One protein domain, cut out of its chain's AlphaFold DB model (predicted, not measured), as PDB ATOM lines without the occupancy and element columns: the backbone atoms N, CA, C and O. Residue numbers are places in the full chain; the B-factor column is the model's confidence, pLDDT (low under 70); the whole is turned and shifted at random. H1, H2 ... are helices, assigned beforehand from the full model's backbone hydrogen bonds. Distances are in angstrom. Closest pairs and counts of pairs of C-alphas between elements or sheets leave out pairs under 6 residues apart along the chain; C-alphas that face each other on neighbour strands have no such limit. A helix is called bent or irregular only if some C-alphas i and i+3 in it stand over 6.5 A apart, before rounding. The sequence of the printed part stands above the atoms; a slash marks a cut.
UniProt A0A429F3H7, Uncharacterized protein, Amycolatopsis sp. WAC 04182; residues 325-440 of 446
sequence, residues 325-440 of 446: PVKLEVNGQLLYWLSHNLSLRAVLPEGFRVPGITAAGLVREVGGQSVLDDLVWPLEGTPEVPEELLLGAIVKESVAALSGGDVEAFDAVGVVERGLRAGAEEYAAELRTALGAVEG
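AT A GLANCE: This is residues 325 to 440 of the 446 residues of an uncharacterized protein of Amycolatopsis sp. WAC 04182 (UniProt A0A429F3H7). A compact body of crossed helices has H4 at its core, with H1 and H3 over one side of it and the first part of H5 along another; the far end of H5, residues 429 to 440, sticks out as a straight arm. H3 folds back on itself at a kink, and the short H2 sits at one end of the body. The printed part has 116 residues with five named helices, H1 to H5 in chain order, and no named strand: all helix. It is compact, with a radius of gyration of the C-alphas of 14.3 A, yet elongated, spanning 50 by 29 by 27 A.

HOW THE PARTS SIT: H5, residues 412 to 440, touches H4, residues 387 to 402, at a steep tilt of 46 degrees, opposite ways; the closest C-alphas, of Ile 394 and Gly 419, are 3.8 A apart. H4 touches H3, residues 353 to 375, about perpendicular at 84 degrees, closest at the C-alphas of Gly 356 and Gly 392, 3.6 A. With residues 335 to 340 alone, H1, residues 325 to 340, touches H4, closest at the C-alphas of Ser 339 and Val 399, 5.0 A. H2, residues 342 to 347, forms a helical hairpin with H3 and is apart from H5. Every O i to N i+4 pair is within hydrogen-bond range in H1, H4 and H5; H2 has 1 of 2 and H3 16 of 19.

IN THESE COORDINATES: H1 begins at C-alpha 325 (-43.694, -32.985, -18.430) and measures 23.5 A, H2 8.9 A, H4 22.2 A. H3 measures 15.8 A and is irregular, with C-alphas 366 and 369 9.5 A apart and a kink of 132 degrees near residue 367. H5, 42.1 A, ends at C-alpha 440 (-29.466, -57.705, -56.848).

THE WHOLE: The C-alphas of Glu 408 and Gly 440, the two farthest apart, are 50.8 A apart. The printed part has no cut. The link from H3 to H4 is long, with 11 residues, and residues 378 to 383 in it have pLDDT under 70.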
ATOM      1  N   PRO A 325     -42.229 -33.032 -18.434       91.06
ATOM      2  CA  PRO A 325     -43.694 -32.985 -18.430       91.06
ATOM      3  C   PRO A 325     -44.259 -31.743 -19.132       91.06
ATOM      4  O   PRO A 325     -45.106 -31.872 -20.008       91.06
ATOM      5  N   VAL A 326     -43.709 -30.560 -18.846       93.44
ATOM      6  CA  VAL A 326     -44.151 -29.298 -19.464       93.44
ATOM      7  C   VAL A 326     -43.817 -29.261 -20.955       93.44
ATOM      8  O   VAL A 326     -44.621 -28.805 -21.765       93.44
ATOM      9  N   LYS A 327     -42.670 -29.819 -21.362       90.88
ATOM     10  CA  LYS A 327     -42.345 -29.970 -22.789       90.88
ATOM     11  C   LYS A 327     -43.339 -30.860 -23.536       90.88
ATOM     12  O   LYS A 327     -43.645 -30.580 -24.690       90.88
ATOM     13  N   LEU A 328     -43.867 -31.907 -22.901       87.88
ATOM     14  CA  LEU A 328     -44.889 -32.757 -23.517       87.88
ATOM     15  C   LEU A 328     -46.206 -31.997 -23.727       87.88
ATOM     16  O   LEU A 328     -46.836 -32.159 -24.771       87.88
ATOM     17  N   GLU A 329     -46.588 -31.123 -22.795       90.62
ATOM     18  CA  GLU A 329     -47.751 -30.241 -22.961       90.62
ATOM     19  C   GLU A 329     -47.534 -29.222 -24.093       90.62
ATOM     20  O   GLU A 329     -48.410 -29.038 -24.941       90.62
ATOM     21  N   VAL A 330     -46.337 -28.624 -24.170       91.25
ATOM     22  CA  VAL A 330     -45.918 -27.748 -25.284       91.25
ATOM     23  C   VAL A 330     -46.004 -28.484 -26.623       91.25
ATOM     24  O   VAL A 330     -46.565 -27.961 -27.589       91.25
ATOM     25  N   ASN A 331     -45.509 -29.721 -26.681       88.44
ATOM     26  CA  ASN A 331     -45.593 -30.558 -27.872       88.44
ATOM     27  C   ASN A 331     -47.051 -30.845 -28.256       88.44
ATOM     28  O   ASN A 331     -47.382 -30.800 -29.438       88.44
ATOM     29  N   GLY A 332     -47.944 -31.068 -27.288       88.88
ATOM     30  CA  GLY A 332     -49.377 -31.231 -27.544       88.88
ATOM     31  C   GLY A 332     -50.000 -30.022 -28.246       88.88
ATOM     32  O   GLY A 332     -50.704 -30.182 -29.245       88.88
ATOM     33  N   GLN A 333     -49.677 -28.808 -27.790       90.81
ATOM     34  CA  GLN A 333     -50.131 -27.560 -28.419       90.81
ATOM     35  C   GLN A 333     -49.620 -27.410 -29.857       90.81
ATOM     36  O   GLN A 333     -50.371 -27.055 -30.770       90.81
ATOM     37  N   LEU A 334     -48.340 -27.716 -30.072       91.38
ATOM     38  CA  LEU A 334     -47.716 -27.677 -31.391       91.38
ATOM     39  C   LEU A 334     -48.322 -28.699 -32.349       91.38
ATOM     40  O   LEU A 334     -48.610 -28.362 -33.495       91.38
ATOM     41  N   LEU A 335     -48.549 -29.930 -31.892       91.31
ATOM     42  CA  LEU A 335     -49.150 -30.989 -32.701       91.31
ATOM     43  C   LEU A 335     -50.588 -30.670 -33.083       91.31
ATOM     44  O   LEU A 335     -50.974 -30.888 -34.237       91.31
ATOM     45  N   TYR A 336     -51.356 -30.093 -32.158       91.19
ATOM     46  CA  TYR A 336     -52.681 -29.584 -32.471       91.19
ATOM     47  C   TYR A 336     -52.617 -28.558 -33.606       91.19
ATOM     48  O   TYR A 336     -53.315 -28.710 -34.612       91.19
ATOM     49  N   TRP A 337     -51.753 -27.547 -33.476       92.00
ATOM     50  CA  TRP A 337     -51.597 -26.501 -34.486       92.00
ATOM     51  C   TRP A 337     -51.151 -27.068 -35.838       92.00
ATOM     52  O   TRP A 337     -51.784 -26.795 -36.859       92.00
ATOM     53  N   LEU A 338     -50.123 -27.922 -35.854       92.62
ATOM     54  CA  LEU A 338     -49.650 -28.594 -37.067       92.62
ATOM     55  C   LEU A 338     -50.789 -29.359 -37.755       92.62
ATOM     56  O   LEU A 338     -50.974 -29.234 -38.963       92.62
ATOM     57  N   SER A 339     -51.615 -30.079 -36.994       91.06
ATOM     58  CA  SER A 339     -52.730 -30.879 -37.532       91.06
ATOM     59  C   SER A 339     -53.833 -30.050 -38.205       91.06
ATOM     60  O   SER A 339     -54.627 -30.586 -38.993       91.06
ATOM     61  N   HIS A 340     -53.892 -28.752 -37.906       90.88
ATOM     62  CA  HIS A 340     -54.852 -27.801 -38.464       90.88
ATOM     63  C   HIS A 340     -54.228 -26.833 -39.478       90.88
ATOM     64  O   HIS A 340     -54.969 -26.191 -40.219       90.88
ATOM     65  N   ASN A 341     -52.896 -26.771 -39.567       92.44
ATOM     66  CA  ASN A 341     -52.188 -25.900 -40.498       92.44
ATOM     67  C   ASN A 341     -52.489 -26.276 -41.959       92.44
ATOM     68  O   ASN A 341     -52.329 -27.433 -42.372       92.44
ATOM     69  N   LEU A 342     -52.899 -25.294 -42.766       92.25
ATOM     70  CA  LEU A 342     -53.326 -25.533 -44.148       92.25
ATOM     71  C   LEU A 342     -52.197 -26.046 -45.051       92.25
ATOM     72  O   LEU A 342     -52.433 -26.930 -45.877       92.25
ATOM     73  N   SER A 343     -50.975 -25.536 -44.873       93.19
ATOM     74  CA  SER A 343     -49.810 -25.962 -45.663       93.19
ATOM     75  C   SER A 343     -49.493 -27.430 -45.417       93.19
ATOM     76  O   SER A 343     -49.175 -28.167 -46.349       93.19
ATOM     77  N   LEU A 344     -49.636 -27.872 -44.166       93.88
ATOM     78  CA  LEU A 344     -49.440 -29.268 -43.808       93.88
ATOM     79  C   LEU A 344     -50.566 -30.143 -44.361       93.88
ATOM     80  O   LEU A 344     -50.293 -31.153 -45.005       93.88
ATOM     81  N   ARG A 345     -51.827 -29.717 -44.203       92.19
ATOM     82  CA  ARG A 345     -52.997 -30.437 -44.734       92.19
ATOM     83  C   ARG A 345     -52.953 -30.640 -46.243       92.19
ATOM     84  O   ARG A 345     -53.352 -31.702 -46.713       92.19
ATOM     85  N   ALA A 346     -52.434 -29.663 -46.982       94.25
ATOM     86  CA  ALA A 346     -52.282 -29.753 -48.429       94.25
ATOM     87  C   ALA A 346     -51.340 -30.889 -48.870       94.25
ATOM     88  O   ALA A 346     -51.523 -31.428 -49.958       94.25
ATOM     89  N   VAL A 347     -50.367 -31.273 -48.034       96.44
ATOM     90  CA  VAL A 347     -49.377 -32.318 -48.354       96.44
ATOM     91  C   VAL A 347     -49.588 -33.633 -47.595       96.44
ATOM     92  O   VAL A 347     -48.871 -34.597 -47.847       96.44
ATOM     93  N   LEU A 348     -50.572 -33.719 -46.690       93.56
ATOM     94  CA  LEU A 348     -50.864 -34.932 -45.908       93.56
ATOM     95  C   LEU A 348     -51.082 -36.220 -46.726       93.56
ATOM     96  O   LEU A 348     -50.688 -37.278 -46.223       93.56
ATOM     97  N   PRO A 349     -51.702 -36.193 -47.928       95.31
ATOM     98  CA  PRO A 349     -51.892 -37.405 -48.727       95.31
ATOM     99  C   PRO A 349     -50.588 -38.076 -49.191       95.31
ATOM    100  O   PRO A 349     -50.607 -39.261 -49.517       95.31
ATOM    101  N   GLU A 350     -49.468 -37.348 -49.209       93.88
ATOM    102  CA  GLU A 350     -48.149 -37.858 -49.609       93.88
ATOM    103  C   GLU A 350     -47.557 -38.836 -48.573       93.88
ATOM    104  O   GLU A 350     -48.078 -38.983 -47.470       93.88
ATOM    105  N   GLY A 351     -46.441 -39.512 -48.877       91.50
ATOM    106  CA  GLY A 351     -45.687 -40.327 -47.899       91.50
ATOM    107  C   GLY A 351     -45.136 -39.502 -46.719       91.50
ATOM    108  O   GLY A 351     -45.156 -38.280 -46.775       91.50
ATOM    109  N   PHE A 352     -44.623 -40.128 -45.647       93.75
ATOM    110  CA  PHE A 352     -44.226 -39.414 -44.408       93.75
ATOM    111  C   PHE A 352     -43.233 -38.260 -44.625       93.75
ATOM    112  O   PHE A 352     -43.343 -37.225 -43.973       93.75
ATOM    113  N   ARG A 353     -42.314 -38.385 -45.585       94.00
ATOM    114  CA  ARG A 353     -41.261 -37.385 -45.820       94.00
ATOM    115  C   ARG A 353     -41.800 -35.991 -46.141       94.00
ATOM    116  O   ARG A 353     -41.285 -35.017 -45.606       94.00
ATOM    117  N   VAL A 354     -42.822 -35.874 -46.994       96.25
ATOM    118  CA  VAL A 354     -43.290 -34.556 -47.461       96.25
ATOM    119  C   VAL A 354     -43.989 -33.770 -46.339       96.25
ATOM    120  O   VAL A 354     -43.552 -32.650 -46.069       96.25
ATOM    121  N   PRO A 355     -44.982 -34.321 -45.605       96.19
ATOM    122  CA  PRO A 355     -45.527 -33.672 -44.413       96.19
ATOM    123  C   PRO A 355     -44.462 -33.379 -43.361       96.19
ATOM    124  O   PRO A 355     -44.495 -32.320 -42.750       96.19
ATOM    125  N   GLY A 356     -43.501 -34.280 -43.170       95.38
ATOM    126  CA  GLY A 356     -42.436 -34.091 -42.197       95.38
ATOM    127  C   GLY A 356     -41.502 -32.928 -42.503       95.38
ATOM    128  O   GLY A 356     -41.209 -32.141 -41.610       95.38
ATOM    129  N   ILE A 357     -41.085 -32.764 -43.762       95.88
ATOM    130  CA  ILE A 357     -40.290 -31.606 -44.200       95.88
ATOM    131  C   ILE A 357     -41.080 -30.313 -43.972       95.88
ATOM    132  O   ILE A 357     -40.545 -29.357 -43.405       95.88
ATOM    133  N   THR A 358     -42.357 -30.293 -44.366       96.12
ATOM    134  CA  THR A 358     -43.239 -29.132 -44.177       96.12
ATOM    135  C   THR A 358     -43.403 -28.796 -42.695       96.12
ATOM    136  O   THR A 358     -43.211 -27.649 -42.298       96.12
ATOM    137  N   ALA A 359     -43.693 -29.792 -41.854       95.06
ATOM    138  CA  ALA A 359     -43.840 -29.619 -40.416       95.06
ATOM    139  C   ALA A 359     -42.533 -29.157 -39.755       95.06
ATOM    140  O   ALA A 359     -42.563 -28.255 -38.925       95.06
ATOM    141  N   ALA A 360     -41.381 -29.704 -40.151       93.31
ATOM    142  CA  ALA A 360     -40.087 -29.301 -39.605       93.31
ATOM    143  C   ALA A 360     -39.760 -27.844 -39.960       93.31
ATOM    144  O   ALA A 360     -39.236 -27.109 -39.125       93.31
ATOM    145  N   GLY A 361     -40.090 -27.411 -41.183       92.94
ATOM    146  CA  GLY A 361     -39.991 -26.008 -41.592       92.94
ATOM    147  C   GLY A 361     -40.847 -25.094 -40.714       92.94
ATOM    148  O   GLY A 361     -40.328 -24.140 -40.140       92.94
ATOM    149  N   LEU A 362     -42.122 -25.452 -40.535       93.12
ATOM    150  CA  LEU A 362     -43.070 -24.714 -39.698       93.12
ATOM    151  C   LEU A 362     -42.611 -24.619 -38.234       93.12
ATOM    152  O   LEU A 362     -42.595 -23.529 -37.669       93.12
ATOM    153  N   VAL A 363     -42.195 -25.733 -37.620       91.94
ATOM    154  CA  VAL A 363     -41.736 -25.756 -36.218       91.94
ATOM    155  C   VAL A 363     -40.485 -24.902 -36.028       91.94
ATOM    156  O   VAL A 363     -40.430 -24.116 -35.086       91.94
ATOM    157  N   ARG A 364     -39.499 -24.986 -36.931       89.44
ATOM    158  CA  ARG A 364     -38.294 -24.140 -36.856       89.44
ATOM    159  C   ARG A 364     -38.620 -22.657 -36.924       89.44
ATOM    160  O   ARG A 364     -37.992 -21.864 -36.230       89.44
ATOM    161  N   GLU A 365     -39.589 -22.292 -37.749       88.44
ATOM    162  CA  GLU A 365     -39.994 -20.904 -37.932       88.44
ATOM    163  C   GLU A 365     -40.665 -20.330 -36.675       88.44
ATOM    164  O   GLU A 365     -40.391 -19.189 -36.291       88.44
ATOM    165  N   VAL A 366     -41.496 -21.124 -35.990       88.25
ATOM    166  CA  VAL A 366     -42.281 -20.645 -34.838       88.25
ATOM    167  C   VAL A 366     -41.645 -20.915 -33.475       88.25
ATOM    168  O   VAL A 366     -41.870 -20.138 -32.549       88.25
ATOM    169  N   GLY A 367     -40.874 -21.994 -33.336       85.81
ATOM    170  CA  GLY A 367     -40.302 -22.466 -32.069       85.81
ATOM    171  C   GLY A 367     -38.793 -22.726 -32.095       85.81
ATOM    172  O   GLY A 367     -38.211 -22.999 -31.051       85.81
ATOM    173  N   GLY A 368     -38.142 -22.626 -33.258       87.12
ATOM    174  CA  GLY A 368     -36.710 -22.900 -33.398       87.12
ATOM    175  C   GLY A 368     -36.366 -24.394 -33.402       87.12
ATOM    176  O   GLY A 368     -37.232 -25.266 -33.317       87.12
ATOM    177  N   GLN A 369     -35.073 -24.709 -33.532       85.31
ATOM    178  CA  GLN A 369     -34.619 -26.103 -33.627       85.31
ATOM    179  C   GLN A 369     -34.762 -26.862 -32.301       85.31
ATOM    180  O   GLN A 369     -35.081 -28.041 -32.344       85.31
ATOM    181  N   SER A 370     -34.583 -26.214 -31.139       81.88
ATOM    182  CA  SER A 370     -34.718 -26.910 -29.845       81.88
ATOM    183  C   SER A 370     -36.084 -27.576 -29.702       81.88
ATOM    184  O   SER A 370     -36.172 -28.715 -29.263       81.88
ATOM    185  N   VAL A 371     -37.144 -26.862 -30.085       87.19
ATOM    186  CA  VAL A 371     -38.519 -27.357 -30.013       87.19
ATOM    187  C   VAL A 371     -38.735 -28.514 -30.986       87.19
ATOM    188  O   VAL A 371     -39.395 -29.491 -30.644       87.19
ATOM    189  N   LEU A 372     -38.147 -28.434 -32.185       88.00
ATOM    190  CA  LEU A 372     -38.167 -29.541 -33.137       88.00
ATOM    191  C   LEU A 372     -37.471 -30.781 -32.560       88.00
ATOM    192  O   LEU A 372     -38.062 -31.856 -32.588       88.00
ATOM    193  N   ASP A 373     -36.267 -30.621 -32.005       83.88
ATOM    194  CA  ASP A 373     -35.480 -31.710 -31.414       83.88
ATOM    195  C   ASP A 373     -36.218 -32.378 -30.242       83.88
ATOM    196  O   ASP A 373     -36.190 -33.601 -30.120       83.88
ATOM    197  N   ASP A 374     -36.923 -31.602 -29.408       83.00
ATOM    198  CA  ASP A 374     -37.758 -32.139 -28.327       83.00
ATOM    199  C   ASP A 374     -39.005 -32.883 -28.859       83.00
ATOM    200  O   ASP A 374     -39.474 -33.825 -28.218       83.00
ATOM    201  N   LEU A 375     -39.559 -32.483 -30.011       83.00
ATOM    202  CA  LEU A 375     -40.744 -33.112 -30.613       83.00
ATOM    203  C   LEU A 375     -40.422 -34.451 -31.283       83.00
ATOM    204  O   LEU A 375     -41.207 -35.394 -31.192       83.00
ATOM    205  N   VAL A 376     -39.274 -34.529 -31.959       80.06
ATOM    206  CA  VAL A 376     -38.803 -35.751 -32.630       80.06
ATOM    207  C   VAL A 376     -37.823 -36.547 -31.779       80.06
ATOM    208  O   VAL A 376     -37.193 -37.471 -32.298       80.06
ATOM    209  N   TRP A 377     -37.683 -36.197 -30.493       71.00
ATOM    210  CA  TRP A 377     -36.766 -36.880 -29.595       71.00
ATOM    211  C   TRP A 377     -37.025 -38.388 -29.679       71.00
ATOM    212  O   TRP A 377     -38.151 -38.830 -29.423       71.00
ATOM    213  N   PRO A 378     -36.028 -39.182 -30.100       55.38
ATOM    214  CA  PRO A 378     -36.272 -40.546 -30.527       55.38
ATOM    215  C   PRO A 378     -36.858 -41.384 -29.394       55.38
ATOM    216  O   PRO A 378     -36.520 -41.217 -28.217       55.38
ATOM    217  N   LEU A 379     -37.699 -42.352 -29.771       53.56
ATOM    218  CA  LEU A 379     -38.020 -43.454 -28.876       53.56
ATOM    219  C   LEU A 379     -36.709 -44.140 -28.507       53.56
ATOM    220  O   LEU A 379     -35.913 -44.520 -29.364       53.56
ATOM    221  N   GLU A 380     -36.472 -44.298 -27.215       52.16
ATOM    222  CA  GLU A 380     -35.245 -44.913 -26.739       52.16
ATOM    223  C   GLU A 380     -34.987 -46.285 -27.401       52.16
ATOM    224  O   GLU A 380     -35.761 -47.235 -27.231       52.16
ATOM    225  N   GLY A 381     -33.849 -46.412 -28.092       52.91
ATOM    226  CA  GLY A 381     -33.402 -47.654 -28.734       52.91
ATOM    227  C   GLY A 381     -33.778 -47.806 -30.211       52.91
ATOM    228  O   GLY A 381     -33.514 -48.869 -30.775       52.91
ATOM    229  N   THR A 382     -34.360 -46.790 -30.850       55.56
ATOM    230  CA  THR A 382     -34.517 -46.776 -32.312       55.56
ATOM    231  C   THR A 382     -33.211 -46.369 -33.005       55.56
ATOM    232  O   THR A 382     -32.444 -45.591 -32.433       55.56
ATOM    233  N   PRO A 383     -32.928 -46.870 -34.226       64.75
ATOM    234  CA  PRO A 383     -31.824 -46.356 -35.041       64.75
ATOM    235  C   PRO A 383     -31.972 -44.845 -35.286       64.75
ATOM    236  O   PRO A 383     -33.053 -44.291 -35.089       64.75
ATOM    237  N   GLU A 384     -30.904 -44.178 -35.731       79.75
ATOM    238  CA  GLU A 384     -31.008 -42.798 -36.218       79.75
ATOM    239  C   GLU A 384     -31.940 -42.772 -37.437       79.75
ATOM    240  O   GLU A 384     -31.582 -43.211 -38.529       79.75
ATOM    241  N   VAL A 385     -33.171 -42.312 -37.219       84.69
ATOM    242  CA  VAL A 385     -34.178 -42.112 -38.260       84.69
ATOM    243  C   VAL A 385     -34.138 -40.638 -38.667       84.69
ATOM    244  O   VAL A 385     -34.064 -39.780 -37.784       84.69
ATOM    245  N   PRO A 386     -34.215 -40.312 -39.969       89.19
ATOM    246  CA  PRO A 386     -34.337 -38.929 -40.412       89.19
ATOM    247  C   PRO A 386     -35.506 -38.200 -39.728       89.19
ATOM    248  O   PRO A 386     -36.624 -38.721 -39.676       89.19
ATOM    249  N   GLU A 387     -35.250 -36.994 -39.215       88.31
ATOM    250  CA  GLU A 387     -36.217 -36.196 -38.442       88.31
ATOM    251  C   GLU A 387     -37.530 -35.973 -39.211       88.31
ATOM    252  O   GLU A 387     -38.614 -36.027 -38.631       88.31
ATOM    253  N   GLU A 388     -37.455 -35.799 -40.533       91.19
ATOM    254  CA  GLU A 388     -38.617 -35.598 -41.387       91.19
ATOM    255  C   GLU A 388     -39.491 -36.853 -41.502       91.19
ATOM    256  O   GLU A 388     -40.708 -36.753 -41.612       91.19
ATOM    257  N   LEU A 389     -38.917 -38.053 -41.427       91.56
ATOM    258  CA  LEU A 389     -39.726 -39.272 -41.418       91.56
ATOM    259  C   LEU A 389     -40.495 -39.407 -40.106       91.56
ATOM    260  O   LEU A 389     -41.701 -39.663 -40.125       91.56
ATOM    261  N   LEU A 390     -39.807 -39.191 -38.982       91.88
ATOM    262  CA  LEU A 390     -40.408 -39.236 -37.651       91.88
ATOM    263  C   LEU A 390     -41.531 -38.207 -37.525       91.88
ATOM    264  O   LEU A 390     -42.660 -38.555 -37.180       91.88
ATOM    265  N   LEU A 391     -41.248 -36.952 -37.868       92.56
ATOM    266  CA  LEU A 391     -42.219 -35.876 -37.736       92.56
ATOM    267  C   LEU A 391     -43.420 -36.061 -38.663       92.56
ATOM    268  O   LEU A 391     -44.554 -35.818 -38.255       92.56
ATOM    269  N   GLY A 392     -43.196 -36.525 -39.893       94.69
ATOM    270  CA  GLY A 392     -44.280 -36.811 -40.828       94.69
ATOM    271  C   GLY A 392     -45.235 -37.890 -40.325       94.69
ATOM    272  O   GLY A 392     -46.451 -37.755 -40.475       94.69
ATOM    273  N   ALA A 393     -44.697 -38.935 -39.693       94.69
ATOM    274  CA  ALA A 393     -45.495 -39.981 -39.067       94.69
ATOM    275  C   ALA A 393     -46.264 -39.458 -37.840       94.69
ATOM    276  O   ALA A 393     -47.474 -39.668 -37.751       94.69
ATOM    277  N   ILE A 394     -45.608 -38.702 -36.948       93.81
ATOM    278  CA  ILE A 394     -46.249 -38.062 -35.782       93.81
ATOM    279  C   ILE A 394     -47.410 -37.161 -36.214       93.81
ATOM    280  O   ILE A 394     -48.507 -37.244 -35.665       93.81
ATOM    281  N   VAL A 395     -47.198 -36.313 -37.220       94.56
ATOM    282  CA  VAL A 395     -48.228 -35.406 -37.735       94.56
ATOM    283  C   VAL A 395     -49.433 -36.174 -38.267       94.56
ATOM    284  O   VAL A 395     -50.570 -35.789 -37.997       94.56
ATOM    285  N   LYS A 396     -49.217 -37.257 -39.018       95.00
ATOM    286  CA  LYS A 396     -50.327 -38.054 -39.551       95.00
ATOM    287  C   LYS A 396     -51.127 -38.736 -38.449       95.00
ATOM    288  O   LYS A 396     -52.354 -38.699 -38.503       95.00
ATOM    289  N   GLU A 397     -50.452 -39.291 -37.445       94.75
ATOM    290  CA  GLU A 397     -51.104 -39.837 -36.249       94.75
ATOM    291  C   GLU A 397     -51.909 -38.760 -35.514       94.75
ATOM    292  O   GLU A 397     -53.047 -38.997 -35.110       94.75
ATOM    293  N   SER A 398     -51.356 -37.551 -35.403       93.31
ATOM    294  CA  SER A 398     -52.024 -36.415 -34.771       93.31
ATOM    295  C   SER A 398     -53.287 -35.995 -35.527       93.31
ATOM    296  O   SER A 398     -54.352 -35.841 -34.929       93.31
ATOM    297  N   VAL A 399     -53.213 -35.883 -36.857       93.00
ATOM    298  CA  VAL A 399     -54.381 -35.574 -37.696       93.00
ATOM    299  C   VAL A 399     -55.435 -36.673 -37.596       93.00
ATOM    300  O   VAL A 399     -56.623 -36.366 -37.487       93.00
ATOM    301  N   ALA A 400     -55.027 -37.944 -37.610       92.06
ATOM    302  CA  ALA A 400     -55.944 -39.069 -37.468       92.06
ATOM    303  C   ALA A 400     -56.665 -39.046 -36.110       92.06
ATOM    304  O   ALA A 400     -57.885 -39.198 -36.070       92.06
ATOM    305  N   ALA A 401     -55.938 -38.774 -35.020       90.75
ATOM    306  CA  ALA A 401     -56.504 -38.662 -33.678       90.75
ATOM    307  C   ALA A 401     -57.498 -37.491 -33.558       90.75
ATOM    308  O   ALA A 401     -58.585 -37.652 -33.010       90.75
ATOM    309  N   LEU A 402     -57.167 -36.331 -34.131       88.44
ATOM    310  CA  LEU A 402     -57.999 -35.123 -34.053       88.44
ATOM    311  C   LEU A 402     -59.162 -35.105 -35.056       88.44
ATOM    312  O   LEU A 402     -60.084 -34.304 -34.911       88.44
ATOM    313  N   SER A 403     -59.178 -36.004 -36.045       85.44
ATOM    314  CA  SER A 403     -60.281 -36.115 -37.015       85.44
ATOM    315  C   SER A 403     -61.622 -36.484 -36.365       85.44
ATOM    316  O   SER A 403     -62.672 -36.234 -36.956       85.44
ATOM    317  N   GLY A 404     -61.607 -37.042 -35.148       75.44
ATOM    318  CA  GLY A 404     -62.807 -37.306 -34.347       75.44
ATOM    319  C   GLY A 404     -63.414 -36.066 -33.671       75.44
ATOM    320  O   GLY A 404     -64.525 -36.154 -33.157       75.44
ATOM    321  N   GLY A 405     -62.718 -34.923 -33.679       73.38
ATOM    322  CA  GLY A 405     -63.195 -33.651 -33.121       73.38
ATOM    323  C   GLY A 405     -63.120 -33.519 -31.595       73.38
ATOM    324  O   GLY A 405     -63.461 -32.459 -31.073       73.38
ATOM    325  N   ASP A 406     -62.670 -34.550 -30.879       77.12
ATOM    326  CA  ASP A 406     -62.498 -34.515 -29.424       77.12
ATOM    327  C   ASP A 406     -61.083 -34.043 -29.057       77.12
ATOM    328  O   ASP A 406     -60.124 -34.814 -29.042       77.12
ATOM    329  N   VAL A 407     -60.953 -32.737 -28.822       76.38
ATOM    330  CA  VAL A 407     -59.678 -32.095 -28.464       76.38
ATOM    331  C   VAL A 407     -59.277 -32.406 -27.019       76.38
ATOM    332  O   VAL A 407     -58.089 -32.503 -26.728       76.38
ATOM    333  N   GLU A 408     -60.249 -32.603 -26.127       75.00
ATOM    334  CA  GLU A 408     -60.009 -32.896 -24.706       75.00
ATOM    335  C   GLU A 408     -59.470 -34.320 -24.507       75.00
ATOM    336  O   GLU A 408     -58.703 -34.578 -23.583       75.00
ATOM    337  N   ALA A 409     -59.818 -35.247 -25.405       77.12
ATOM    338  CA  ALA A 409     -59.281 -36.607 -25.419       77.12
ATOM    339  C   ALA A 409     -57.942 -36.751 -26.175       77.12
ATOM    340  O   ALA A 409     -57.478 -37.878 -26.382       77.12
ATOM    341  N   PHE A 410     -57.318 -35.653 -26.623       84.06
ATOM    342  CA  PHE A 410     -56.087 -35.714 -27.414       84.06
ATOM    343  C   PHE A 410     -54.876 -36.155 -26.575       84.06
ATOM    344  O   PHE A 410     -54.225 -35.366 -25.890       84.06
ATOM    345  N   ASP A 411     -54.535 -37.439 -26.681       87.31
ATOM    346  CA  ASP A 411     -53.338 -38.033 -26.086       87.31
ATOM    347  C   ASP A 411     -52.084 -37.713 -26.919       87.31
ATOM    348  O   ASP A 411     -51.644 -38.504 -27.759       87.31
ATOM    349  N   ALA A 412     -51.512 -36.528 -26.690       86.25
ATOM    350  CA  ALA A 412     -50.306 -36.074 -27.380       86.25
ATOM    351  C   ALA A 412     -49.124 -37.041 -27.194       86.25
ATOM    352  O   ALA A 412     -48.385 -37.298 -28.145       86.25
ATOM    353  N   VAL A 413     -48.960 -37.611 -25.996       86.25
ATOM    354  CA  VAL A 413     -47.859 -38.535 -25.688       86.25
ATOM    355  C   VAL A 413     -48.003 -39.811 -26.510       86.25
ATOM    356  O   VAL A 413     -47.081 -40.175 -27.240       86.25
ATOM    357  N   GLY A 414     -49.173 -40.452 -26.474       88.44
ATOM    358  CA  GLY A 414     -49.414 -41.658 -27.258       88.44
ATOM    359  C   GLY A 414     -49.369 -41.412 -28.767       88.44
ATOM    360  O   GLY A 414     -48.926 -42.289 -29.508       88.44
ATOM    361  N   VAL A 415     -49.788 -40.234 -29.245       90.38
ATOM    362  CA  VAL A 415     -49.639 -39.831 -30.657       90.38
ATOM    363  C   VAL A 415     -48.167 -39.757 -31.058       90.38
ATOM    364  O   VAL A 415     -47.795 -40.328 -32.085       90.38
ATOM    365  N   VAL A 416     -47.324 -39.110 -30.249       88.19
ATOM    366  CA  VAL A 416     -45.877 -39.039 -30.502       88.19
ATOM    367  C   VAL A 416     -45.271 -40.440 -30.506       88.19
ATOM    368  O   VAL A 416     -44.574 -40.794 -31.451       88.19
ATOM    369  N   GLU A 417     -45.580 -41.278 -29.516       88.69
ATOM    370  CA  GLU A 417     -45.040 -42.640 -29.443       88.69
ATOM    371  C   GLU A 417     -45.441 -43.510 -30.645       88.69
ATOM    372  O   GLU A 417     -44.596 -44.205 -31.220       88.69
ATOM    373  N   ARG A 418     -46.715 -43.472 -31.059       92.06
ATOM    374  CA  ARG A 418     -47.180 -44.200 -32.252       92.06
ATOM    375  C   ARG A 418     -46.521 -43.670 -33.519       92.06
ATOM    376  O   ARG A 418     -46.051 -44.469 -34.327       92.06
ATOM    377  N   GLY A 419     -46.427 -42.349 -33.657       91.38
ATOM    378  CA  GLY A 419     -45.791 -41.696 -34.796       91.38
ATOM    379  C   GLY A 419     -44.312 -42.042 -34.921       91.38
ATOM    380  O   GLY A 419     -43.866 -42.466 -35.984       91.38
ATOM    381  N   LEU A 420     -43.555 -41.946 -33.825       89.50
ATOM    382  CA  LEU A 420     -42.137 -42.304 -33.798       89.50
ATOM    383  C   LEU A 420     -41.917 -43.772 -34.187       89.50
ATOM    384  O   LEU A 420     -41.017 -44.075 -34.971       89.50
ATOM    385  N   ARG A 421     -42.761 -44.686 -33.690       90.56
ATOM    386  CA  ARG A 421     -42.707 -46.105 -34.065       90.56
ATOM    387  C   ARG A 421     -43.003 -46.307 -35.551       90.56
ATOM    388  O   ARG A 421     -42.221 -46.973 -36.226       90.56
ATOM    389  N   ALA A 422     -44.077 -45.710 -36.063       92.19
ATOM    390  CA  ALA A 422     -44.459 -45.811 -37.470       92.19
ATOM    391  C   ALA A 422     -43.372 -45.246 -38.404       92.19
ATOM    392  O   ALA A 422     -43.029 -45.870 -39.405       92.19
ATOM    393  N   GLY A 423     -42.770 -44.106 -38.050       91.50
ATOM    394  CA  GLY A 423     -41.659 -43.518 -38.803       91.50
ATOM    395  C   GLY A 423     -40.408 -44.403 -38.805       91.50
ATOM    396  O   GLY A 423     -39.767 -44.563 -39.845       91.50
ATOM    397  N   ALA A 424     -40.077 -45.029 -37.671       90.56
ATOM    398  CA  ALA A 424     -38.957 -45.966 -37.583       90.56
ATOM    399  C   ALA A 424     -39.195 -47.253 -38.394       90.56
ATOM    400  O   ALA A 424     -38.274 -47.754 -39.043       90.56
ATOM    401  N   GLU A 425     -40.421 -47.782 -38.385       91.69
ATOM    402  CA  GLU A 425     -40.814 -48.951 -39.180       91.69
ATOM    403  C   GLU A 425     -40.748 -48.669 -40.689       91.69
ATOM    404  O   GLU A 425     -40.209 -49.493 -41.436       91.69
ATOM    405  N   GLU A 426     -41.210 -47.490 -41.125       93.06
ATOM    406  CA  GLU A 426     -41.103 -47.028 -42.515       93.06
ATOM    407  C   GLU A 426     -39.637 -46.926 -42.945       93.06
ATOM    408  O   GLU A 426     -39.239 -47.491 -43.964       93.06
ATOM    409  N   TYR A 427     -38.790 -46.293 -42.130       92.50
ATOM    410  CA  TYR A 427     -37.367 -46.175 -42.436       92.50
ATOM    411  C   TYR A 427     -36.673 -47.542 -42.529       92.50
ATOM    412  O   TYR A 427     -35.883 -47.800 -43.439       92.50
ATOM    413  N   ALA A 428     -37.013 -48.472 -41.634       91.06
ATOM    414  CA  ALA A 428     -36.509 -49.840 -41.702       91.06
ATOM    415  C   ALA A 428     -36.987 -50.582 -42.966       91.06
ATOM    416  O   ALA A 428     -36.287 -51.468 -43.465       91.06
ATOM    417  N   ALA A 429     -38.174 -50.273 -43.492       91.81
ATOM    418  CA  ALA A 429     -38.648 -50.807 -44.768       91.81
ATOM    419  C   ALA A 429     -37.892 -50.199 -45.968       91.81
ATOM    420  O   ALA A 429     -37.480 -50.946 -46.863       91.81
ATOM    421  N   GLU A 430     -37.629 -48.887 -45.953       92.38
ATOM    422  CA  GLU A 430     -36.809 -48.205 -46.965       92.38
ATOM    423  C   GLU A 430     -35.388 -48.796 -47.023       92.38
ATOM    424  O   GLU A 430     -34.910 -49.161 -48.098       92.38
ATOM    425  N   LEU A 431     -34.738 -48.978 -45.866       91.38
ATOM    426  CA  LEU A 431     -33.395 -49.561 -45.781       91.38
ATOM    427  C   LEU A 431     -33.345 -51.006 -46.292       91.38
ATOM    428  O   LEU A 431     -32.430 -51.361 -47.037       91.38
ATOM    429  N   ARG A 432     -34.334 -51.841 -45.942       93.12
ATOM    430  CA  ARG A 432     -34.424 -53.223 -46.450       93.12
ATOM    431  C   ARG A 432     -34.581 -53.261 -47.968       93.12
ATOM    432  O   ARG A 432     -33.948 -54.082 -48.627       93.12
ATOM    433  N   THR A 433     -35.388 -52.358 -48.520       93.38
ATOM    434  CA  THR A 433     -35.581 -52.236 -49.972       93.38
ATOM    435  C   THR A 433     -34.289 -51.807 -50.667       93.38
ATOM    436  O   THR A 433     -33.902 -52.401 -51.674       93.38
ATOM    437  N   ALA A 434     -33.586 -50.816 -50.109       91.75
ATOM    438  CA  ALA A 434     -32.309 -50.347 -50.638       91.75
ATOM    439  C   ALA A 434     -31.235 -51.446 -50.610       91.75
ATOM    440  O   ALA A 434     -30.520 -51.626 -51.596       91.75
ATOM    441  N   LEU A 435     -31.156 -52.219 -49.521       92.19
ATOM    442  CA  LEU A 435     -30.217 -53.336 -49.403       92.19
ATOM    443  C   LEU A 435     -30.487 -54.417 -50.458       92.19
ATOM    444  O   LEU A 435     -29.565 -54.810 -51.169       92.19
ATOM    445  N   GLY A 436     -31.748 -54.830 -50.632       92.69
ATOM    446  CA  GLY A 436     -32.110 -55.820 -51.651       92.69
ATOM    447  C   GLY A 436     -31.788 -55.363 -53.081       92.69
ATOM    448  O   GLY A 436     -31.377 -56.166 -53.917       92.69
ATOM    449  N   ALA A 437     -31.905 -54.061 -53.368       90.50
ATOM    450  CA  ALA A 437     -31.504 -53.501 -54.660       90.50
ATOM    451  C   ALA A 437     -29.981 -53.563 -54.888       90.50
ATOM    452  O   ALA A 437     -29.537 -53.817 -56.009       90.50
ATOM    453  N   VAL A 438     -29.182 -53.358 -53.835       89.69
ATOM    454  CA  VAL A 438     -27.715 -53.474 -53.890       89.69
ATOM    455  C   VAL A 438     -27.280 -54.931 -54.060       89.69
ATOM    456  O   VAL A 438     -26.414 -55.210 -54.886       89.69
ATOM    457  N   GLU A 439     -27.903 -55.870 -53.348       88.19
ATOM    458  CA  GLU A 439     -27.625 -57.306 -53.495       88.19
ATOM    459  C   GLU A 439     -27.944 -57.794 -54.916       88.19
ATOM    460  O   GLU A 439     -27.103 -58.422 -55.563       88.19
ATOM    461  N   GLY A 440     -29.096 -57.393 -55.465       84.62
ATOM    462  CA  GLY A 440     -29.466 -57.705 -56.848       84.62
ATOM    463  C   GLY A 440     -28.556 -57.063 -57.908       84.62
ATOM    464  O   GLY A 440     -28.467 -57.566 -59.028       84.62
TER     465      GLY A 440